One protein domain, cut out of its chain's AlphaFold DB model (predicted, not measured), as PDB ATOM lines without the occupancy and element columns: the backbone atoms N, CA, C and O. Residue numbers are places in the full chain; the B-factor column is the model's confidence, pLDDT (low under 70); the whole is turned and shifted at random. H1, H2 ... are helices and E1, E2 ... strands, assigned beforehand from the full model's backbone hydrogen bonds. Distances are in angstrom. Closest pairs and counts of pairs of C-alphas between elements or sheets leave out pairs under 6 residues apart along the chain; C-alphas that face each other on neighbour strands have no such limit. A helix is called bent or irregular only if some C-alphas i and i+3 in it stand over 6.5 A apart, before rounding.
ATOM      1  N   ILE A 295       0.786  50.316 -27.937       89.81
ATOM      2  CA  ILE A 295       1.529  49.079 -27.684       89.81
ATOM      3  C   ILE A 295       2.659  48.970 -28.703       89.81
ATOM      4  O   ILE A 295       2.432  48.709 -29.884       89.81
ATOM      5  N   GLY A 296       3.887  49.139 -28.223       90.19
ATOM      6  CA  GLY A 296       5.093  48.850 -28.980       90.19
ATOM      7  C   GLY A 296       5.437  47.364 -28.916       90.19
ATOM      8  O   GLY A 296       5.252  46.708 -27.891       90.19
ATOM      9  N   SER A 297       5.944  46.830 -30.024       89.75
ATOM     10  CA  SER A 297       6.435  45.455 -30.124       89.75
ATOM     11  C   SER A 297       7.759  45.439 -30.872       89.75
ATOM     12  O   SER A 297       7.811  45.921 -32.008       89.75
ATOM     13  N   VAL A 298       8.795  44.872 -30.259       92.25
ATOM     14  CA  VAL A 298      10.124  44.714 -30.859       92.25
ATOM     15  C   VAL A 298      10.631  43.295 -30.639       92.25
ATOM     16  O   VAL A 298      10.281  42.635 -29.660       92.25
ATOM     17  N   GLU A 299      11.451  42.820 -31.566       90.38
ATOM     18  CA  GLU A 299      12.170  41.560 -31.427       90.38
ATOM     19  C   GLU A 299      13.646  41.883 -31.240       90.38
ATOM     20  O   GLU A 299      14.221  42.632 -32.016       90.38
ATOM     21  N   ILE A 300      14.264  41.344 -30.205       91.50
ATOM     22  CA  ILE A 300      15.657  41.634 -29.890       91.50
ATOM     23  C   ILE A 300      16.443  40.340 -29.737       91.50
ATOM     24  O   ILE A 300      15.878  39.255 -29.582       91.50
ATOM     25  N   VAL A 301      17.757  40.470 -29.750       89.25
ATOM     26  CA  VAL A 301      18.687  39.429 -29.340       89.25
ATOM     27  C   VAL A 301      19.033  39.701 -27.884       89.25
ATOM     28  O   VAL A 301      19.507  40.784 -27.550       89.25
ATOM     29  N   ASN A 302      18.742  38.753 -26.999       84.12
ATOM     30  CA  ASN A 302      19.067  38.900 -25.583       84.12
ATOM     31  C   ASN A 302      20.546  38.576 -25.300       84.12
ATOM     32  O   ASN A 302      21.283  38.107 -26.166       84.12
ATOM     33  N   CYS A 303      20.974  38.746 -24.048       80.44
ATOM     34  CA  CYS A 303      22.347  38.474 -23.606       80.44
ATOM     35  C   CYS A 303      22.812  37.008 -23.772       80.44
ATOM     36  O   CYS A 303      23.988  36.718 -23.569       80.44
ATOM     37  N   ARG A 304      21.910  36.079 -24.123       78.88
ATOM     38  CA  ARG A 304      22.204  34.663 -24.412       78.88
ATOM     39  C   ARG A 304      22.208  34.351 -25.910       78.88
ATOM     40  O   ARG A 304      22.141  33.181 -26.275       78.88
ATOM     41  N   ASP A 305      22.228  35.379 -26.754       82.31
ATOM     42  CA  ASP A 305      22.162  35.271 -28.214       82.31
ATOM     43  C   ASP A 305      20.871  34.598 -28.731       82.31
ATOM     44  O   ASP A 305      20.822  34.006 -29.809       82.31
ATOM     45  N   GLN A 306      19.780  34.691 -27.961       83.25
ATOM     46  CA  GLN A 306      18.472  34.156 -28.337       83.25
ATOM     47  C   GLN A 306      17.510  35.276 -28.727       83.25
ATOM     48  O   GLN A 306      17.474  36.333 -28.100       83.25
ATOM     49  N   LEU A 307      16.673  35.009 -29.733       85.69
ATOM     50  CA  LEU A 307      15.606  35.924 -30.128       85.69
ATOM     51  C   LEU A 307      14.505  35.971 -29.071       85.69
ATOM     52  O   LEU A 307      13.939  34.939 -28.698       85.69
ATOM     53  N   GLU A 308      14.164  37.175 -28.639       84.31
ATOM     54  CA  GLU A 308      13.146  37.452 -27.639       84.31
ATOM     55  C   GLU A 308      12.231  38.580 -28.113       84.31
ATOM     56  O   GLU A 308      12.677  39.596 -28.639       84.31
ATOM     57  N   HIS A 309      10.925  38.392 -27.936       85.44
ATOM     58  CA  HIS A 309       9.932  39.387 -28.314       85.44
ATOM     59  C   HIS A 309       9.464  40.159 -27.083       85.44
ATOM     60  O   HIS A 309       8.862  39.572 -26.176       85.44
ATOM     61  N   ILE A 310       9.667  41.474 -27.115       87.94
ATOM     62  CA  ILE A 310       9.332  42.411 -26.045       87.94
ATOM     63  C   ILE A 310       8.136  43.253 -26.465       87.94
ATOM     64  O   ILE A 310       8.036  43.730 -27.599       87.94
ATOM     65  N   TYR A 311       7.222  43.438 -25.520       89.50
ATOM     66  CA  TYR A 311       6.146  44.405 -25.629       89.50
ATOM     67  C   TYR A 311       6.345  45.489 -24.589       89.50
ATOM     68  O   TYR A 311       6.721  45.200 -23.457       89.50
ATOM     69  N   PHE A 312       6.039  46.722 -24.957       90.69
ATOM     70  CA  PHE A 312       6.128  47.856 -24.053       90.69
ATOM     71  C   PHE A 312       4.999  48.841 -24.339       90.69
ATOM     72  O   PHE A 312       4.416  48.862 -25.428       90.69
ATOM     73  N   ILE A 313       4.675  49.658 -23.343       90.00
ATOM     74  CA  ILE A 313       3.683  50.720 -23.484       90.00
ATOM     75  C   ILE A 313       4.430  51.994 -23.856       90.00
ATOM     76  O   ILE A 313       5.295  52.451 -23.111       90.00
ATOM     77  N   VAL A 314       4.098  52.570 -25.008       90.88
ATOM     78  CA  VAL A 314       4.705  53.823 -25.458       90.88
ATOM     79  C   VAL A 314       4.232  54.959 -24.537       90.88
ATOM     80  O   VAL A 314       3.018  55.146 -24.393       90.88
ATOM     81  N   PRO A 315       5.144  55.736 -23.917       89.19
ATOM     82  CA  PRO A 315       4.764  56.850 -23.054       89.19
ATOM     83  C   PRO A 315       3.913  57.898 -23.787       89.19
ATOM     84  O   PRO A 315       4.170  58.228 -24.947       89.19
ATOM     85  N   ASP A 316       2.932  58.490 -23.099       84.50
ATOM     86  CA  ASP A 316       2.034  59.497 -23.694       84.50
ATOM     87  C   ASP A 316       2.778  60.744 -24.207       84.50
ATOM     88  O   ASP A 316       2.345  61.371 -25.177       84.50
ATOM     89  N   SER A 317       3.895  61.117 -23.573       81.62
ATOM     90  CA  SER A 317       4.775  62.198 -24.039       81.62
ATOM     91  C   SER A 317       5.351  61.895 -25.422       81.62
ATOM     92  O   SER A 317       5.255  62.727 -26.326       81.62
ATOM     93  N   VAL A 318       5.864  60.676 -25.605       87.19
ATOM     94  CA  VAL A 318       6.438  60.187 -26.861       87.19
ATOM     95  C   VAL A 318       5.364  60.095 -27.943       87.19
ATOM     96  O   VAL A 318       5.595  60.566 -29.052       87.19
ATOM     97  N   LEU A 319       4.168  59.580 -27.632       86.62
ATOM     98  CA  LEU A 319       3.067  59.467 -28.602       86.62
ATOM     99  C   LEU A 319       2.627  60.815 -29.165       86.62
ATOM    100  O   LEU A 319       2.484  60.961 -30.378       86.62
ATOM    101  N   ARG A 320       2.452  61.820 -28.299       83.06
ATOM    102  CA  ARG A 320       2.099  63.176 -28.744       83.06
ATOM    103  C   ARG A 320       3.164  63.757 -29.667       83.06
ATOM    104  O   ARG A 320       2.831  64.438 -30.633       83.06
ATOM    105  N   ARG A 321       4.443  63.492 -29.388       80.31
ATOM    106  CA  ARG A 321       5.548  64.020 -30.194       80.31
ATOM    107  C   ARG A 321       5.738  63.260 -31.500       80.31
ATOM    108  O   ARG A 321       6.036  63.874 -32.522       80.31
ATOM    109  N   ALA A 322       5.496  61.958 -31.483       85.75
ATOM    110  CA  ALA A 322       5.552  61.108 -32.658       85.75
ATOM    111  C   ALA A 322       4.566  61.526 -33.764       85.75
ATOM    112  O   ALA A 322       4.801  61.195 -34.920       85.75
ATOM    113  N   GLN A 323       3.497  62.252 -33.411       84.38
ATOM    114  CA  GLN A 323       2.489  62.798 -34.331       84.38
ATOM    115  C   GLN A 323       2.811  64.213 -34.848       84.38
ATOM    116  O   GLN A 323       2.003  64.799 -35.561       84.38
ATOM    117  N   SER A 324       3.949  64.798 -34.464       80.56
ATOM    118  CA  SER A 324       4.317  66.145 -34.910       80.56
ATOM    119  C   SER A 324       4.941  66.150 -36.307       80.56
ATOM    120  O   SER A 324       5.754  65.281 -36.627       80.56
ATOM    121  N   ASP A 325       4.633  67.183 -37.100       76.81
ATOM    122  CA  ASP A 325       5.146  67.350 -38.471       76.81
ATOM    123  C   ASP A 325       6.683  67.350 -38.532       76.81
ATOM    124  O   ASP A 325       7.291  66.842 -39.473       76.81
ATOM    125  N   GLU A 326       7.332  67.881 -37.496       75.75
ATOM    126  CA  GLU A 326       8.793  67.914 -37.378       75.75
ATOM    127  C   GLU A 326       9.389  66.507 -37.247       75.75
ATOM    128  O   GLU A 326      10.415  66.209 -37.862       75.75
ATOM    129  N   PHE A 327       8.742  65.634 -36.468       84.12
ATOM    130  CA  PHE A 327       9.182  64.252 -36.316       84.12
ATOM    131  C   PHE A 327       8.887  63.441 -37.580       84.12
ATOM    132  O   PHE A 327       9.744  62.675 -38.005       84.12
ATOM    133  N   GLU A 328       7.745  63.654 -38.240       84.31
ATOM    134  CA  GLU A 328       7.447  63.031 -39.540       84.31
ATOM    135  C   GLU A 328       8.461  63.431 -40.626       84.31
ATOM    136  O   GLU A 328       8.969  62.575 -41.350       84.31
ATOM    137  N   ALA A 329       8.873  64.701 -40.683       80.88
ATOM    138  CA  ALA A 329       9.937  65.138 -41.591       80.88
ATOM    139  C   ALA A 329      11.297  64.482 -41.273       80.88
ATOM    140  O   ALA A 329      12.104  64.222 -42.173       80.88
ATOM    141  N   LEU A 330      11.573  64.206 -39.993       82.88
ATOM    142  CA  LEU A 330      12.764  63.468 -39.575       82.88
ATOM    143  C   LEU A 330      12.663  61.983 -39.955       82.88
ATOM    144  O   LEU A 330      13.655  61.412 -40.407       82.88
ATOM    145  N   LYS A 331      11.471  61.379 -39.857       89.25
ATOM    146  CA  LYS A 331      11.222  60.005 -40.306       89.25
ATOM    147  C   LYS A 331      11.533  59.832 -41.790       89.25
ATOM    148  O   LYS A 331      12.264  58.915 -42.161       89.25
ATOM    149  N   GLU A 332      11.009  60.731 -42.620       83.94
ATOM    150  CA  GLU A 332      11.224  60.711 -44.069       83.94
ATOM    151  C   GLU A 332      12.715  60.822 -44.410       83.94
ATOM    152  O   GLU A 332      13.229  60.073 -45.241       83.94
ATOM    153  N   ARG A 333      13.439  61.702 -43.709       83.38
ATOM    154  CA  ARG A 333      14.887  61.855 -43.874       83.38
ATOM    155  C   ARG A 333      15.644  60.564 -43.557       83.38
ATOM    156  O   ARG A 333      16.437  60.111 -44.374       83.38
ATOM    157  N   VAL A 334      15.372  59.947 -42.406       86.69
ATOM    158  CA  VAL A 334      16.040  58.705 -41.976       86.69
ATOM    159  C   VAL A 334      15.804  57.571 -42.974       86.69
ATOM    160  O   VAL A 334      16.709  56.789 -43.253       86.69
ATOM    161  N   MET A 335      14.616  57.489 -43.576       84.88
ATOM    162  CA  MET A 335      14.332  56.454 -44.574       84.88
ATOM    163  C   MET A 335      15.256  56.515 -45.798       84.88
ATOM    164  O   MET A 335      15.545  55.458 -46.370       84.88
ATOM    165  N   HIS A 336      15.709  57.715 -46.174       80.94
ATOM    166  CA  HIS A 336      16.542  57.967 -47.351       80.94
ATOM    167  C   HIS A 336      18.039  58.092 -47.048       80.94
ATOM    168  O   HIS A 336      18.842  57.684 -47.882       80.94
ATOM    169  N   ASP A 337      18.414  58.624 -45.884       82.62
ATOM    170  CA  ASP A 337      19.814  58.918 -45.552       82.62
ATOM    171  C   ASP A 337      20.580  57.685 -45.018       82.62
ATOM    172  O   ASP A 337      21.810  57.680 -45.016       82.62
ATOM    173  N   VAL A 338      19.884  56.630 -44.567       87.00
ATOM    174  CA  VAL A 338      20.528  55.401 -44.060       87.00
ATOM    175  C   VAL A 338      21.104  54.567 -45.222       87.00
ATOM    176  O   VAL A 338      20.326  54.153 -46.093       87.00
ATOM    177  N   PRO A 339      22.416  54.238 -45.211       86.62
ATOM    178  CA  PRO A 339      23.057  53.432 -46.254       86.62
ATOM    179  C   PRO A 339      22.486  52.008 -46.304       86.62
ATOM    180  O   PRO A 339      22.122  51.436 -45.273       86.62
ATOM    181  N   ARG A 340      22.396  51.428 -47.509       84.44
ATOM    182  CA  ARG A 340      21.733  50.129 -47.759       84.44
ATOM    183  C   ARG A 340      22.660  49.009 -48.226       84.44
ATOM    184  O   ARG A 340      22.196  47.881 -48.345       84.44
ATOM    185  N   ASP A 341      23.950  49.287 -48.395       82.88
ATOM    186  CA  ASP A 341      24.919  48.344 -48.972       82.88
ATOM    187  C   ASP A 341      25.168  47.115 -48.084       82.88
ATOM    188  O   ASP A 341      25.283  45.989 -48.567       82.88
ATOM    189  N   ASN A 342      25.243  47.320 -46.764       88.75
ATOM    190  CA  ASN A 342      25.537  46.276 -45.786       88.75
ATOM    191  C   ASN A 342      24.489  46.275 -44.653       88.75
ATOM    192  O   ASN A 342      24.294  47.314 -44.017       88.75
ATOM    193  N   PRO A 343      23.860  45.123 -44.336       89.12
ATOM    194  CA  PRO A 343      22.942  44.964 -43.204       89.12
ATOM    195  C   PRO A 343      23.456  45.523 -41.873       89.12
ATOM    196  O   PRO A 343      22.714  46.193 -41.159       89.12
ATOM    197  N   VAL A 344      24.727  45.271 -41.551       90.88
ATOM    198  CA  VAL A 344      25.361  45.674 -40.287       90.88
ATOM    199  C   VAL A 344      25.524  47.193 -40.243       90.88
ATOM    200  O   VAL A 344      25.083  47.838 -39.296       90.88
ATOM    201  N   GLN A 345      26.087  47.777 -41.305       91.56
ATOM    202  CA  GLN A 345      26.282  49.225 -41.413       91.56
ATOM    203  C   GLN A 345      24.947  49.977 -41.411       91.56
ATOM    204  O   GLN A 345      24.825  51.000 -40.745       91.56
ATOM    205  N   LYS A 346      23.931  49.443 -42.098       91.06
ATOM    206  CA  LYS A 346      22.565  49.977 -42.096       91.06
ATOM    207  C   LYS A 346      22.016  50.090 -40.672       91.06
ATOM    208  O   LYS A 346      21.517  51.147 -40.291       91.06
ATOM    209  N   CYS A 347      22.119  49.019 -39.884       91.25
ATOM    210  CA  CYS A 347      21.656  49.003 -38.496       91.25
ATOM    211  C   CYS A 347      22.495  49.908 -37.585       91.25
ATOM    212  O   CYS A 347      21.917  50.577 -36.733       91.25
ATOM    213  N   GLN A 348      23.813  49.984 -37.793       92.75
ATOM    214  CA  GLN A 348      24.692  50.882 -37.040       92.75
ATOM    215  C   GLN A 348      24.332  52.348 -37.286       92.75
ATOM    216  O   GLN A 348      24.019  53.069 -36.347       92.75
ATOM    217  N   SER A 349      24.266  52.774 -38.552       91.62
ATOM    218  CA  SER A 349      23.881  54.146 -38.899       91.62
ATOM    219  C   SER A 349      22.469  54.484 -38.422       91.62
ATOM    220  O   SER A 349      22.200  55.617 -38.034       91.62
ATOM    221  N   PHE A 350      21.556  53.510 -38.427       92.94
ATOM    222  CA  PHE A 350      20.227  53.692 -37.857       92.94
ATOM    223  C   PHE A 350      20.269  53.885 -36.334       92.94
ATOM    224  O   PHE A 350      19.598  54.787 -35.836       92.94
ATOM    225  N   LEU A 351      21.066  53.096 -35.603       92.31
ATOM    226  CA  LEU A 351      21.254  53.251 -34.159       92.31
ATOM    227  C   LEU A 351      21.855  54.619 -33.816       92.31
ATOM    228  O   LEU A 351      21.330  55.301 -32.941       92.31
ATOM    229  N   ASP A 352      22.869  55.059 -34.561       89.62
ATOM    230  CA  ASP A 352      23.482  56.374 -34.364       89.62
ATOM    231  C   ASP A 352      22.453  57.498 -34.580       89.62
ATOM    232  O   ASP A 352      22.338  58.419 -33.777       89.62
ATOM    233  N   MET A 353      21.600  57.406 -35.609       88.44
ATOM    234  CA  MET A 353      20.511  58.376 -35.813       88.44
ATOM    235  C   MET A 353      19.452  58.338 -34.698       88.44
ATOM    236  O   MET A 353      18.858  59.379 -34.375       88.44
ATOM    237  N   ILE A 354      19.196  57.159 -34.118       88.88
ATOM    238  CA  ILE A 354      18.294  56.992 -32.974       88.88
ATOM    239  C   ILE A 354      18.814  57.781 -31.776       88.88
ATOM    240  O   ILE A 354      18.073  58.610 -31.240       88.88
ATOM    241  N   THR A 355      20.060  57.536 -31.375       83.12
ATOM    242  CA  THR A 355      20.678  58.144 -30.189       83.12
ATOM    243  C   THR A 355      20.870  59.646 -30.363       83.12
ATOM    244  O   THR A 355      20.560  60.421 -29.458       83.12
ATOM    245  N   ASP A 356      21.296  60.066 -31.552       77.31
ATOM    246  CA  ASP A 356      21.761  61.428 -31.803       77.31
ATOM    247  C   ASP A 356      20.648  62.432 -32.075       77.31
ATOM    248  O   ASP A 356      20.800  63.624 -31.796       77.31
ATOM    249  N   SER A 357      19.563  61.983 -32.708       80.12
ATOM    250  CA  SER A 357      18.535  62.879 -33.249       80.12
ATOM    251  C   SER A 357      17.124  62.452 -32.869       80.12
ATOM    252  O   SER A 357      16.380  63.253 -32.309       80.12
ATOM    253  N   LEU A 358      16.731  61.207 -33.156       85.44
ATOM    254  CA  LEU A 358      15.329  60.791 -33.033       85.44
ATOM    255  C   LEU A 358      14.857  60.738 -31.578       85.44
ATOM    256  O   LEU A 358      13.828  61.325 -31.247       85.44
ATOM    257  N   VAL A 359      15.593  60.044 -30.705       85.31
ATOM    258  CA  VAL A 359      15.216  59.908 -29.289       85.31
ATOM    259  C   VAL A 359      15.290  61.260 -28.610       85.31
ATOM    260  O   VAL A 359      14.371  61.612 -27.880       85.31
ATOM    261  N   TRP A 360      16.321  62.048 -28.917       77.38
ATOM    262  CA  TRP A 360      16.438  63.418 -28.433       77.38
ATOM    263  C   TRP A 360      15.194  64.248 -28.760       77.38
ATOM    264  O   TRP A 360      14.631  64.894 -27.881       77.38
ATOM    265  N   GLU A 361      14.711  64.170 -30.000       79.62
ATOM    266  CA  GLU A 361      13.523  64.890 -30.453       79.62
ATOM    267  C   GLU A 361      12.232  64.432 -29.752       79.62
ATOM    268  O   GLU A 361      11.348  65.251 -29.477       79.62
ATOM    269  N   LEU A 362      12.140  63.137 -29.428       81.56
ATOM    270  CA  LEU A 362      11.012  62.526 -28.720       81.56
ATOM    271  C   LEU A 362      11.020  62.795 -27.210       81.56
ATOM    272  O   LEU A 362       9.949  62.934 -26.621       81.56
ATOM    273  N   THR A 363      12.198  62.860 -26.584       74.75
ATOM    274  CA  THR A 363      12.362  63.078 -25.135       74.75
ATOM    275  C   THR A 363      12.616  64.539 -24.768       74.75
ATOM    276  O   THR A 363      12.712  64.863 -23.588       74.75
ATOM    277  N   ALA A 364      12.754  65.422 -25.760       68.00
ATOM    278  CA  ALA A 364      12.998  66.847 -25.576       68.00
ATOM    279  C   ALA A 364      12.014  67.489 -24.581       68.00
ATOM    280  O   ALA A 364      10.804  67.275 -24.665       68.00
ATOM    281  N   CYS A 635      13.323  43.194 -45.255       90.94
ATOM    282  CA  CYS A 635      13.044  43.832 -43.974       90.94
ATOM    283  C   CYS A 635      14.141  44.855 -43.630       90.94
ATOM    284  O   CYS A 635      15.332  44.562 -43.742       90.94
ATOM    285  N   PHE A 636      13.756  46.039 -43.142       91.38
ATOM    286  CA  PHE A 636      14.719  47.055 -42.704       91.38
ATOM    287  C   PHE A 636      15.625  46.538 -41.576       91.38
ATOM    288  O   PHE A 636      16.839  46.684 -41.672       91.38
ATOM    289  N   VAL A 637      15.036  45.913 -40.549       91.19
ATOM    290  CA  VAL A 637      15.731  45.548 -39.305       91.19
ATOM    291  C   VAL A 637      16.569  44.280 -39.480       91.19
ATOM    292  O   VAL A 637      17.779  44.322 -39.300       91.19
ATOM    293  N   CYS A 638      15.963  43.156 -39.880       91.38
ATOM    294  CA  CYS A 638      16.713  41.902 -40.022       91.38
ATOM    295  C   CYS A 638      17.392  41.710 -41.376       91.38
ATOM    296  O   CYS A 638      18.199  40.798 -41.520       91.38
ATOM    297  N   SER A 639      17.097  42.539 -42.381       90.50
ATOM    298  CA  SER A 639      17.640  42.395 -43.743       90.50
ATOM    299  C   SER A 639      17.309  41.062 -44.433       90.50
ATOM    300  O   SER A 639      17.934  40.710 -45.429       90.50
ATOM    301  N   LEU A 640      16.312  40.318 -43.940       90.69
ATOM    302  CA  LEU A 640      15.806  39.116 -44.602       90.69
ATOM    303  C   LEU A 640      14.834  39.483 -45.729       90.69
ATOM    304  O   LEU A 640      14.011  40.392 -45.588       90.69
ATOM    305  N   ALA A 641      14.907  38.733 -46.830       91.06
ATOM    306  CA  ALA A 641      14.051  38.935 -47.990       91.06
ATOM    307  C   ALA A 641      12.580  38.591 -47.692       91.06
ATOM    308  O   ALA A 641      12.279  37.550 -47.102       91.06
ATOM    309  N   ALA A 642      11.661  39.414 -48.192       89.88
ATOM    310  CA  ALA A 642      10.210  39.252 -48.131       89.88
ATOM    311  C   ALA A 642       9.760  37.859 -48.596       89.88
ATOM    312  O   ALA A 642       8.933  37.220 -47.948       89.88
ATOM    313  N   ALA A 643      10.404  37.334 -49.643       88.56
ATOM    314  CA  ALA A 643      10.138  36.004 -50.182       88.56
ATOM    315  C   ALA A 643      10.399  34.856 -49.187       88.56
ATOM    316  O   ALA A 643       9.841  33.773 -49.360       88.56
ATOM    317  N   LYS A 644      11.243  35.036 -48.157       85.25
ATOM    318  CA  LYS A 644      11.394  34.034 -47.085       85.25
ATOM    319  C   LYS A 644      10.127  33.978 -46.227       85.25
ATOM    320  O   LYS A 644       9.561  32.908 -46.045       85.25
ATOM    321  N   PHE A 645       9.609  35.133 -45.814       84.44
ATOM    322  CA  PHE A 645       8.406  35.219 -44.980       84.44
ATOM    323  C   PHE A 645       7.138  34.762 -45.703       84.44
ATOM    324  O   PHE A 645       6.333  34.033 -45.129       84.44
ATOM    325  N   ASP A 646       6.982  35.140 -46.973       85.06
ATOM    326  CA  ASP A 646       5.813  34.747 -47.769       85.06
ATOM    327  C   ASP A 646       5.784  33.236 -48.070       85.06
ATOM    328  O   ASP A 646       4.712  32.670 -48.302       85.06
ATOM    329  N   ARG A 647       6.948  32.566 -48.039       80.69
ATOM    330  CA  ARG A 647       7.053  31.101 -48.135       80.69
ATOM    331  C   ARG A 647       6.789  30.407 -46.796       80.69
ATOM    332  O   ARG A 647       6.079  29.404 -46.791       80.69
ATOM    333  N   ALA A 648       7.324  30.940 -45.696       69.88
ATOM    334  CA  ALA A 648       7.272  30.316 -44.373       69.88
ATOM    335  C   ALA A 648       5.859  30.272 -43.757       69.88
ATOM    336  O   ALA A 648       5.492  29.282 -43.123       69.88
ATOM    337  N   ASP A 649       5.046  31.321 -43.936       64.12
ATOM    338  CA  ASP A 649       3.662  31.340 -43.454       64.12
ATOM    339  C   ASP A 649       2.745  32.153 -44.380       64.12
ATOM    340  O   ASP A 649       2.818  33.381 -44.462       64.12
ATOM    341  N   ARG A 650       1.809  31.463 -45.046       55.34
ATOM    342  CA  ARG A 650       0.827  32.090 -45.949       55.34
ATOM    343  C   ARG A 650      -0.155  33.017 -45.224       55.34
ATOM    344  O   ARG A 650      -0.757  33.868 -45.874       55.34
ATOM    345  N   LEU A 651      -0.353  32.849 -43.912       56.72
ATOM    346  CA  LEU A 651      -1.310  33.642 -43.131       56.72
ATOM    347  C   LEU A 651      -0.693  34.935 -42.583       56.72
ATOM    348  O   LEU A 651      -1.400  35.932 -42.428       56.72
ATOM    349  N   THR A 652       0.612  34.933 -42.299       68.06
ATOM    350  CA  THR A 652       1.316  36.028 -41.612       68.06
ATOM    351  C   THR A 652       2.500  36.587 -42.409       68.06
ATOM    352  O   THR A 652       3.431  37.097 -41.802       68.06
ATOM    353  N   GLY A 653       2.447  36.542 -43.749       81.00
ATOM    354  CA  GLY A 653       3.524  36.945 -44.676       81.00
ATOM    355  C   GLY A 653       4.177  38.320 -44.433       81.00
ATOM    356  O   GLY A 653       3.890  39.027 -43.467       81.00
ATOM    357  N   PHE A 654       5.051  38.768 -45.334       86.00
ATOM    358  CA  PHE A 654       5.990  39.879 -45.096       86.00
ATOM    359  C   PHE A 654       5.360  41.148 -44.487       86.00
ATOM    360  O   PHE A 654       5.937  41.790 -43.604       86.00
ATOM    361  N   ARG A 655       4.122  41.480 -44.884       86.62
ATOM    362  CA  ARG A 655       3.369  42.622 -44.340       86.62
ATOM    363  C   ARG A 655       3.118  42.555 -42.838       86.62
ATOM    364  O   ARG A 655       3.123  43.594 -42.178       86.62
ATOM    365  N   HIS A 656       2.835  41.376 -42.302       83.19
ATOM    366  CA  HIS A 656       2.651  41.213 -40.867       83.19
ATOM    367  C   HIS A 656       3.995  41.341 -40.145       83.19
ATOM    368  O   HIS A 656       4.071  42.067 -39.155       83.19
ATOM    369  N   HIS A 657       5.057  40.740 -40.689       86.12
ATOM    370  CA  HIS A 657       6.406  40.803 -40.128       86.12
ATOM    371  C   HIS A 657       6.900  42.249 -39.933       86.12
ATOM    372  O   HIS A 657       7.170  42.653 -38.801       86.12
ATOM    373  N   TYR A 658       6.929  43.082 -40.984       86.88
ATOM    374  CA  TYR A 658       7.447  44.453 -40.843       86.88
ATOM    375  C   TYR A 658       6.526  45.378 -40.023       86.88
ATOM    376  O   TYR A 658       6.989  46.366 -39.462       86.88
ATOM    377  N   LYS A 659       5.215  45.098 -39.933       84.88
ATOM    378  CA  LYS A 659       4.278  45.939 -39.159       84.88
ATOM    379  C   LYS A 659       4.191  45.574 -37.682       84.88
ATOM    380  O   LYS A 659       3.965  46.463 -36.868       84.88
ATOM    381  N   ARG A 660       4.275  44.283 -37.349       79.69
ATOM    382  CA  ARG A 660       3.962  43.739 -36.013       79.69
ATOM    383  C   ARG A 660       5.161  43.132 -35.290       79.69
ATOM    384  O   ARG A 660       5.005  42.712 -34.149       79.69
ATOM    385  N   MET A 661       6.309  43.008 -35.950       82.62
ATOM    386  CA  MET A 661       7.535  42.481 -35.341       82.62
ATOM    387  C   MET A 661       8.682  43.454 -35.575       82.62
ATOM    388  O   MET A 661       9.248  43.990 -34.632       82.62
ATOM    389  N   HIS A 662       9.000  43.724 -36.840       90.25
ATOM    390  CA  HIS A 662      10.149  44.542 -37.233       90.25
ATOM    391  C   HIS A 662       9.715  45.913 -37.742       90.25
ATOM    392  O   HIS A 662      10.115  46.363 -38.815       90.25
ATOM    393  N   ASN A 663       8.878  46.588 -36.954       91.25
ATOM    394  CA  ASN A 663       8.543  47.975 -37.233       91.25
ATOM    395  C   ASN A 663       9.709  48.862 -36.798       91.25
ATOM    396  O   ASN A 663       9.978  48.992 -35.607       91.25
ATOM    397  N   MET A 664      10.368  49.497 -37.765       90.81
ATOM    398  CA  MET A 664      11.509  50.388 -37.544       90.81
ATOM    399  C   MET A 664      11.237  51.449 -36.462       90.81
ATOM    400  O   MET A 664      12.073  51.674 -35.592       90.81
ATOM    401  N   TRP A 665      10.045  52.052 -36.455       92.31
ATOM    402  CA  TRP A 665       9.685  53.101 -35.495       92.31
ATOM    403  C   TRP A 665       9.424  52.567 -34.089       92.31
ATOM    404  O   TRP A 665       9.629  53.291 -33.119       92.31
ATOM    405  N   ALA A 666       9.030  51.297 -33.959       93.00
ATOM    406  CA  ALA A 666       8.873  50.675 -32.651       93.00
ATOM    407  C   ALA A 666      10.218  50.581 -31.912       93.00
ATOM    408  O   ALA A 666      10.242  50.802 -30.709       93.00
ATOM    409  N   TYR A 667      11.338  50.365 -32.613       94.19
ATOM    410  CA  TYR A 667      12.675  50.409 -31.997       94.19
ATOM    411  C   TYR A 667      13.020  51.808 -31.481       94.19
ATOM    412  O   TYR A 667      13.529  51.943 -30.373       94.19
ATOM    413  N   VAL A 668      12.679  52.858 -32.233       93.88
ATOM    414  CA  VAL A 668      12.887  54.249 -31.796       93.88
ATOM    415  C   VAL A 668      12.091  54.544 -30.520       93.88
ATOM    416  O   VAL A 668      12.627  55.094 -29.559       93.88
ATOM    417  N   TYR A 669      10.817  54.144 -30.490       94.00
ATOM    418  CA  TYR A 669       9.972  54.312 -29.308       94.00
ATOM    419  C   TYR A 669      10.441  53.459 -28.132       94.00
ATOM    420  O   TYR A 669      10.298  53.896 -26.994       94.00
ATOM    421  N   PHE A 670      11.017  52.285 -28.391       94.50
ATOM    422  CA  PHE A 670      11.574  51.426 -27.353       94.50
ATOM    423  C   PHE A 670      12.778  52.081 -26.678       94.50
ATOM    424  O   PHE A 670      12.812  52.176 -25.457       94.50
ATOM    425  N   VAL A 671      13.716  52.639 -27.448       94.06
ATOM    426  CA  VAL A 671      14.861  53.364 -26.872       94.06
ATOM    427  C   VAL A 671      14.403  54.610 -26.101       94.06
ATOM    428  O   VAL A 671      14.894  54.876 -25.006       94.06
ATOM    429  N   ALA A 672      13.412  55.349 -26.616       91.81
ATOM    430  CA  ALA A 672      12.824  56.475 -25.885       91.81
ATOM    431  C   ALA A 672      12.132  56.033 -24.581       91.81
ATOM    432  O   ALA A 672      12.244  56.715 -23.565       91.81
ATOM    433  N   TYR A 673      11.451  54.884 -24.595       92.31
ATOM    434  CA  TYR A 673      10.848  54.267 -23.415       92.31
ATOM    435  C   TYR A 673      11.908  53.903 -22.363       92.31
ATOM    436  O   TYR A 673      11.764  54.311 -21.213       92.31
ATOM    437  N   LEU A 674      13.002  53.242 -22.757       92.44
ATOM    438  CA  LEU A 674      14.104  52.873 -21.856       92.44
ATOM    439  C   LEU A 674      14.774  54.087 -21.201       92.44
ATOM    440  O   LEU A 674      15.197  54.013 -20.050       92.44
ATOM    441  N   LYS A 675      14.863  55.211 -21.921       87.88
ATOM    442  CA  LYS A 675      15.455  56.452 -21.404       87.88
ATOM    443  C   LYS A 675      14.556  57.172 -20.392       87.88
ATOM    444  O   LYS A 675      15.066  57.864 -19.520       87.88
ATOM    445  N   LEU A 676      13.235  57.050 -20.536       86.56
ATOM    446  CA  LEU A 676      12.251  57.691 -19.655       86.56
ATOM    447  C   LEU A 676      11.889  56.841 -18.431       86.56
ATOM    448  O   LEU A 676      11.352  57.379 -17.466       86.56
ATOM    449  N   LYS A 677      12.121  55.529 -18.492       86.88
ATOM    450  CA  LYS A 677      11.826  54.597 -17.405       86.88
ATOM    451  C   LYS A 677      12.858  54.722 -16.281       86.88
ATOM    452  O   LYS A 677      14.039  54.955 -16.542       86.88
ATOM    453  N   ASP A 678      12.400  54.550 -15.042       82.94
ATOM    454  CA  ASP A 678      13.278  54.542 -13.873       82.94
ATOM    455  C   ASP A 678      14.283  53.375 -13.967       82.94
ATOM    456  O   ASP A 678      13.867  52.252 -14.277       82.94
ATOM    457  N   PRO A 679      15.588  53.601 -13.714       79.94
ATOM    458  CA  PRO A 679      16.595  52.544 -13.750       79.94
ATOM    459  C   PRO A 679      16.293  51.338 -12.849       79.94
ATOM    460  O   PRO A 679      16.690  50.229 -13.187       79.94
ATOM    461  N   THR A 680      15.589  51.535 -11.731       77.62
ATOM    462  CA  THR A 680      15.242  50.476 -10.765       77.62
ATOM    463  C   THR A 680      14.081  49.589 -11.219       77.62
ATOM    464  O   THR A 680      13.913  48.488 -10.707       77.62
ATOM    465  N   GLU A 681      13.288  50.036 -12.198       78.69
ATOM    466  CA  GLU A 681      12.154  49.277 -12.745       78.69
ATOM    467  C   GLU A 681      12.493  48.553 -14.059       78.69
ATOM    468  O   GLU A 681      11.615  47.946 -14.687       78.69
ATOM    469  N   LEU A 682      13.737  48.664 -14.534       80.81
ATOM    470  CA  LEU A 682      14.181  48.000 -15.754       80.81
ATOM    471  C   LEU A 682      14.221  46.487 -15.548       80.81
ATOM    472  O   LEU A 682      14.785  45.986 -14.582       80.81
ATOM    473  N   THR A 683      13.659  45.745 -16.499       80.06
ATOM    474  CA  THR A 683      13.876  44.295 -16.556       80.06
ATOM    475  C   THR A 683      15.317  43.992 -16.956       80.06
ATOM    476  O   THR A 683      15.959  44.787 -17.640       80.06
ATOM    477  N   GLY A 684      15.833  42.811 -16.607       76.31
ATOM    478  CA  GLY A 684      17.216  42.444 -16.951       76.31
ATOM    479  C   GLY A 684      17.508  42.491 -18.457       76.31
ATOM    480  O   GLY A 684      18.624  42.796 -18.873       76.31
ATOM    481  N   THR A 685      16.498  42.236 -19.289       83.06
ATOM    482  CA  THR A 685      16.615  42.352 -20.746       83.06
ATOM    483  C   THR A 685      16.594  43.812 -21.212       83.06
ATOM    484  O   THR A 685      17.357  44.184 -22.102       83.06
ATOM    485  N   GLU A 686      15.753  44.657 -20.612       89.44
ATOM    486  CA  GLU A 686      15.715  46.099 -20.889       89.44
ATOM    487  C   GLU A 686      17.022  46.796 -20.490       89.44
ATOM    488  O   GLU A 686      17.529  47.612 -21.258       89.44
ATOM    489  N   ASP A 687      17.591  46.437 -19.337       86.25
ATOM    490  CA  ASP A 687      18.876  46.954 -18.858       86.25
ATOM    491  C   ASP A 687      20.031  46.562 -19.793       86.25
ATOM    492  O   ASP A 687      20.828  47.406 -20.205       86.25
ATOM    493  N   TYR A 688      20.054  45.305 -20.256       86.88
ATOM    494  CA  TYR A 688      21.002  44.852 -21.279       86.88
ATOM    495  C   TYR A 688      20.923  45.696 -22.560       86.88
ATOM    496  O   TYR A 688      21.956  46.136 -23.073       86.88
ATOM    497  N   VAL A 689      19.712  45.950 -23.072       92.12
ATOM    498  CA  VAL A 689      19.539  46.775 -24.277       92.12
ATOM    499  C   VAL A 689      19.953  48.218 -24.014       92.12
ATOM    500  O   VAL A 689      20.652  48.801 -24.841       92.12
ATOM    501  N   LYS A 690      19.574  48.794 -22.870       91.31
ATOM    502  CA  LYS A 690      19.957  50.159 -22.495       91.31
ATOM    503  C   LYS A 690      21.479  50.319 -22.483       91.31
ATOM    504  O   LYS A 690      21.997  51.213 -23.151       91.31
ATOM    505  N   ALA A 691      22.191  49.395 -21.843       90.12
ATOM    506  CA  ALA A 691      23.650  49.386 -21.818       90.12
ATOM    507  C   ALA A 691      24.275  49.189 -23.214       90.12
ATOM    508  O   ALA A 691      25.330  49.753 -23.505       90.12
ATOM    509  N   ALA A 692      23.652  48.396 -24.094       91.31
ATOM    510  CA  ALA A 692      24.122  48.217 -25.467       91.31
ATOM    511  C   ALA A 692      23.944  49.491 -26.312       91.31
ATOM    512  O   ALA A 692      24.852  49.862 -27.058       91.31
ATOM    513  N   VAL A 693      22.816  50.193 -26.152       92.94
ATOM    514  CA  VAL A 693      22.536  51.477 -26.812       92.94
ATOM    515  C   VAL A 693      23.517  52.556 -26.355       92.94
ATOM    516  O   VAL A 693      24.055  53.270 -27.194       92.94
ATOM    517  N   GLU A 694      23.809  52.648 -25.054       88.75
ATOM    518  CA  GLU A 694      24.786  53.606 -24.505       88.75
ATOM    519  C   GLU A 694      26.209  53.370 -25.040       88.75
ATOM    520  O   GLU A 694      26.980  54.311 -25.209       88.75
ATOM    521  N   ARG A 695      26.553  52.118 -25.368       90.25
ATOM    522  CA  ARG A 695      27.826  51.756 -26.012       90.25
ATOM    523  C   ARG A 695      27.804  51.875 -27.538       90.25
ATOM    524  O   ARG A 695      28.788  51.496 -28.167       90.25
ATOM    525  N   HIS A 696      26.702  52.337 -28.134       90.31
ATOM    526  CA  HIS A 696      26.488  52.348 -29.585       90.31
ATOM    527  C   HIS A 696      26.693  50.971 -30.252       90.31
ATOM    528  O   HIS A 696      27.110  50.890 -31.407       90.31
ATOM    529  N   SER A 697      26.390  49.875 -29.543       92.31
ATOM    530  CA  SER A 697      26.449  48.519 -30.104       92.31
ATOM    531  C   SER A 697      25.093  48.077 -30.660       92.31
ATOM    532  O   SER A 697      24.043  48.285 -30.046       92.31
ATOM    533  N   ILE A 698      25.124  47.398 -31.808       92.62
ATOM    534  CA  ILE A 698      23.956  46.813 -32.476       92.62
ATOM    535  C   ILE A 698      23.692  45.349 -32.098       92.62
ATOM    536  O   ILE A 698      22.783  44.751 -32.668       92.62
ATOM    537  N   ASP A 699      24.448  44.758 -31.167       90.75
ATOM    538  CA  ASP A 699      24.373  43.316 -30.846       90.75
ATOM    539  C   ASP A 699      22.961  42.845 -30.457       90.75
ATOM    540  O   ASP A 699      22.571  41.710 -30.725       90.75
ATOM    541  N   TRP A 700      22.176  43.741 -29.859       92.88
ATOM    542  CA  TRP A 700      20.801  43.494 -29.437       92.88
ATOM    543  C   TRP A 700      19.782  43.528 -30.591       92.88
ATOM    544  O   TRP A 700      18.644  43.086 -30.420       92.88
ATOM    545  N   LEU A 701      20.148  44.051 -31.766       93.50
ATOM    546  CA  LEU A 701      19.279  44.078 -32.942       93.50
ATOM    547  C   LEU A 701      19.289  42.712 -33.652       93.50
ATOM    548  O   LEU A 701      20.341  42.086 -33.796       93.50
ATOM    549  N   PRO A 702      18.143  42.241 -34.177       91.75
ATOM    550  CA  PRO A 702      18.043  40.939 -34.833       91.75
ATOM    551  C   PRO A 702      18.566  40.996 -36.282       91.75
ATOM    552  O   PRO A 702      17.841  40.740 -37.241       91.75
ATOM    553  N   VAL A 703      19.835  41.354 -36.472       90.38
ATOM    554  CA  VAL A 703      20.468  41.454 -37.798       90.38
ATOM    555  C   VAL A 703      20.638  40.055 -38.398       90.38
ATOM    556  O   VAL A 703      21.215  39.177 -37.765       90.38
ATOM    557  N   LEU A 704      20.131  39.839 -39.618       87.25
ATOM    558  CA  LEU A 704      20.144  38.559 -40.353       87.25
ATOM    559  C   LEU A 704      19.366  37.404 -39.698       87.25
ATOM    560  O   LEU A 704      19.465  36.261 -40.143       87.25
ATOM    561  N   ARG A 705      18.535  37.690 -38.691       86.00
ATOM    562  CA  ARG A 705      17.720  36.694 -37.984       86.00
ATOM    563  C   ARG A 705      16.339  37.242 -37.648       86.00
ATOM    564  O   ARG A 705      16.160  38.434 -37.449       86.00
ATOM    565  N   ALA A 706      15.343  36.369 -37.605       84.50
ATOM    566  CA  ALA A 706      13.987  36.714 -37.195       84.50
ATOM    567  C   ALA A 706      13.266  35.455 -36.720       84.50
ATOM    568  O   ALA A 706      13.537  34.360 -37.221       84.50
ATOM    569  N   SER A 707      12.310  35.601 -35.805       73.31
ATOM    570  CA  SER A 707      11.383  34.523 -35.483       73.31
ATOM    571  C   SER A 707      10.482  34.273 -36.690       73.31
ATOM    572  O   SER A 707       9.587  35.056 -37.012       73.31
ATOM    573  N   MET A 708      10.759  33.178 -37.393       64.38
ATOM    574  CA  MET A 708       9.889  32.636 -38.431       64.38
ATOM    575  C   MET A 708       8.936  31.621 -37.786       64.38
ATOM    576  O   MET A 708       9.260  31.001 -36.766       64.38
ATOM    577  N   GLY A 709       7.723  31.490 -38.331       51.97
ATOM    578  CA  GLY A 709       6.688  30.599 -37.802       51.97
ATOM    579  C   GLY A 709       7.203  29.175 -37.543       51.97
ATOM    580  O   GLY A 709       8.206  28.736 -38.099       51.97
ATOM    581  N   ALA A 710       6.508  28.427 -36.681       41.88
ATOM    582  CA  ALA A 710       6.952  27.135 -36.137       41.88
ATOM    583  C   ALA A 710       7.351  26.041 -37.165       41.88
ATOM    584  O   ALA A 710       7.853  25.000 -36.742       41.88
ATOM    585  N   GLY A 711       7.137  26.256 -38.469       37.91
ATOM    586  CA  GLY A 711       7.471  25.339 -39.561       37.91
ATOM    587  C   GLY A 711       8.958  25.269 -39.937       37.91
ATOM    588  O   GLY A 711       9.439  24.174 -40.195       37.91
ATOM    589  N   GLU A 712       9.711  26.374 -39.885       38.44
ATOM    590  CA  GLU A 712      11.101  26.434 -40.406       38.44
ATOM    591  C   GLU A 712      12.189  26.266 -39.331       38.44
ATOM    592  O   GLU A 712      13.382  26.247 -39.624       38.44
ATOM    593  N   ARG A 713      11.801  26.052 -38.066       39.59
ATOM    594  CA  ARG A 713      12.746  25.810 -36.956       39.59
ATOM    595  C   ARG A 713      13.601  24.540 -37.143       39.59
ATOM    596  O   ARG A 713      14.512  24.308 -36.356       39.59
ATOM    597  N   LYS A 714      13.275  23.710 -38.142       34.16
ATOM    598  CA  LYS A 714      14.043  22.527 -38.547       34.16
ATOM    599  C   LYS A 714      15.084  22.812 -39.632       34.16
ATOM    600  O   LYS A 714      16.153  22.233 -39.546       34.16
ATOM    601  N   GLU A 715      14.819  23.711 -40.580       33.16
ATOM    602  CA  GLU A 715      15.716  23.921 -41.731       33.16
ATOM    603  C   GLU A 715      16.936  24.782 -41.362       33.16
ATOM    604  O   GLU A 715      18.055  24.472 -41.753       33.16
ATOM    605  N   LEU A 716      16.787  25.772 -40.471       35.53
ATOM    606  CA  LEU A 716      17.935  26.573 -40.006       35.53
ATOM    607  C   LEU A 716      18.935  25.797 -39.130       35.53
ATOM    608  O   LEU A 716      20.068  26.238 -38.962       35.53
ATOM    609  N   ARG A 717      18.525  24.654 -38.563       34.09
ATOM    610  CA  ARG A 717      19.421  23.760 -37.812       34.09
ATOM    611  C   ARG A 717      20.196  22.811 -38.734       34.09
ATOM    612  O   ARG A 717      21.152  22.200 -38.280       34.09
ATOM    613  N   GLU A 718      19.786  22.689 -39.996       34.66
ATOM    614  CA  GLU A 718      20.498  21.918 -41.023       34.66
ATOM    615  C   GLU A 718      21.469  22.805 -41.824       34.66
ATOM    616  O   GLU A 718      22.531  22.328 -42.216       34.66
TER     617      GLU A 718
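Overview. This is residues 295 to 364 and 635 to 718 of the 724 residues of an uncharacterized protein of Perkinsus chesapeaki (UniProt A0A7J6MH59). Helix H6 runs through the middle of this domain, with the two-strand hairpin E1 and E2 packed on one side of it, the kinked helix H3 on another, and H7 crossing its residues 671 to 675. H2 pairs with H3 as a helical hairpin away from H6, H1 packs on the last residues of H3, and H4 and H5 meet in a corner at one end of the domain; residues 713 to 718 of the tail stick out. The printed part has 154 residues, with named elements in the order E1, E2, H1, H2, H3, H4, H5, H6, H7. The strands form one antiparallel sheet of order E1 - E2, and the class is mostly helix. The whole is compact, with a radius of gyration of the C-alphas of 15.6 A and spans of 47 by 35 by 28 A.

Along the chain. Find C-alpha 295 at (1.529, 49.079, -27.684); from there E1 runs through residues 295 to 301, 19.8 A. E2, residues 307 to 313, comes back over 20.1 A. Next read H1, residues 316 to 322, and H2, residues 325 to 337, 18.3 A long. H3, residues 343 to 363, is the longest helix by residues and begins with C-alpha 343 at (22.942, 44.964, -43.204); it measures 27.7 A. H3 has a kink of 39 degrees near residue 354 and is irregular, with C-alphas 356 and 359 at 7.2 A. After the cut come H4, residues 642 to 648, H5, residues 654 to 660, and H6, residues 664 to 676, 19.3 A. H7, residues 684 to 694, measures 15.5 A and ends with C-alpha 694 at (24.786, 53.606, -24.505).

Arrangement. Start at the hub, H3, which touches H1, H2 and H6. With its residues 354 to 363 alone it touches H6, the same way at a steep tilt of 50 degrees; the closest C-alphas are those of Val 359 and Ala 672, 5.4 A. H2 and H3 form a helical hairpin and touch at a shallow tilt of 14 degrees, opposite ways, with the C-alphas of Phe 327 and Glu 361 closest at 7.3 A. H3 touches H1 with residues 362 to 363 alone, and the C-alphas of Val 318 and Leu 362 are the closest at 5.5 A. Move on to H6 and H7, which touch about perpendicular at 81 degrees, the C-alphas of Leu 674 and Lys 690 closest at 6.5 A. Look next at Gly 296 of E1 and Ala 666 of H6, whose C-alphas are the closest of these two elements at 5.6 A. E1 and E2 are a hairpin, antiparallel at 155 degrees; N 298 and O 310 are within hydrogen-bond range at 3.0 A, as are N 308 and O 300 at 2.9 A. H4 and H5 touch about perpendicular at 87 degrees, the C-alphas of Ala 642 and Phe 654 closest at 5.2 A. H4 is apart from H6, and H2 is apart from H7. In H1, H4, H5 and H7 every O i to N i+4 pair is within hydrogen-bond range; in H2 it is 8 of 9, in H3 15 of 17 and in H6 8 of 9.

Size, cuts and confidence. The C-alphas farthest apart are those of Ala 364 and Glu 718, 48.1 A. Residues 365 to 634 are not printed, and C-alphas 364 and 635 stand 29.5 A apart across this cut. Of the links that are printed whole, H6 to H7 is short and the others are tight. After H7, residues 695 to 718 hold no named element, and of these 713 to 718 stand free. The mean pLDDT of the printed part is 82.6; the model's confidence is under 70 at residue 364, residues 648 to 652 and residues 708 to 718.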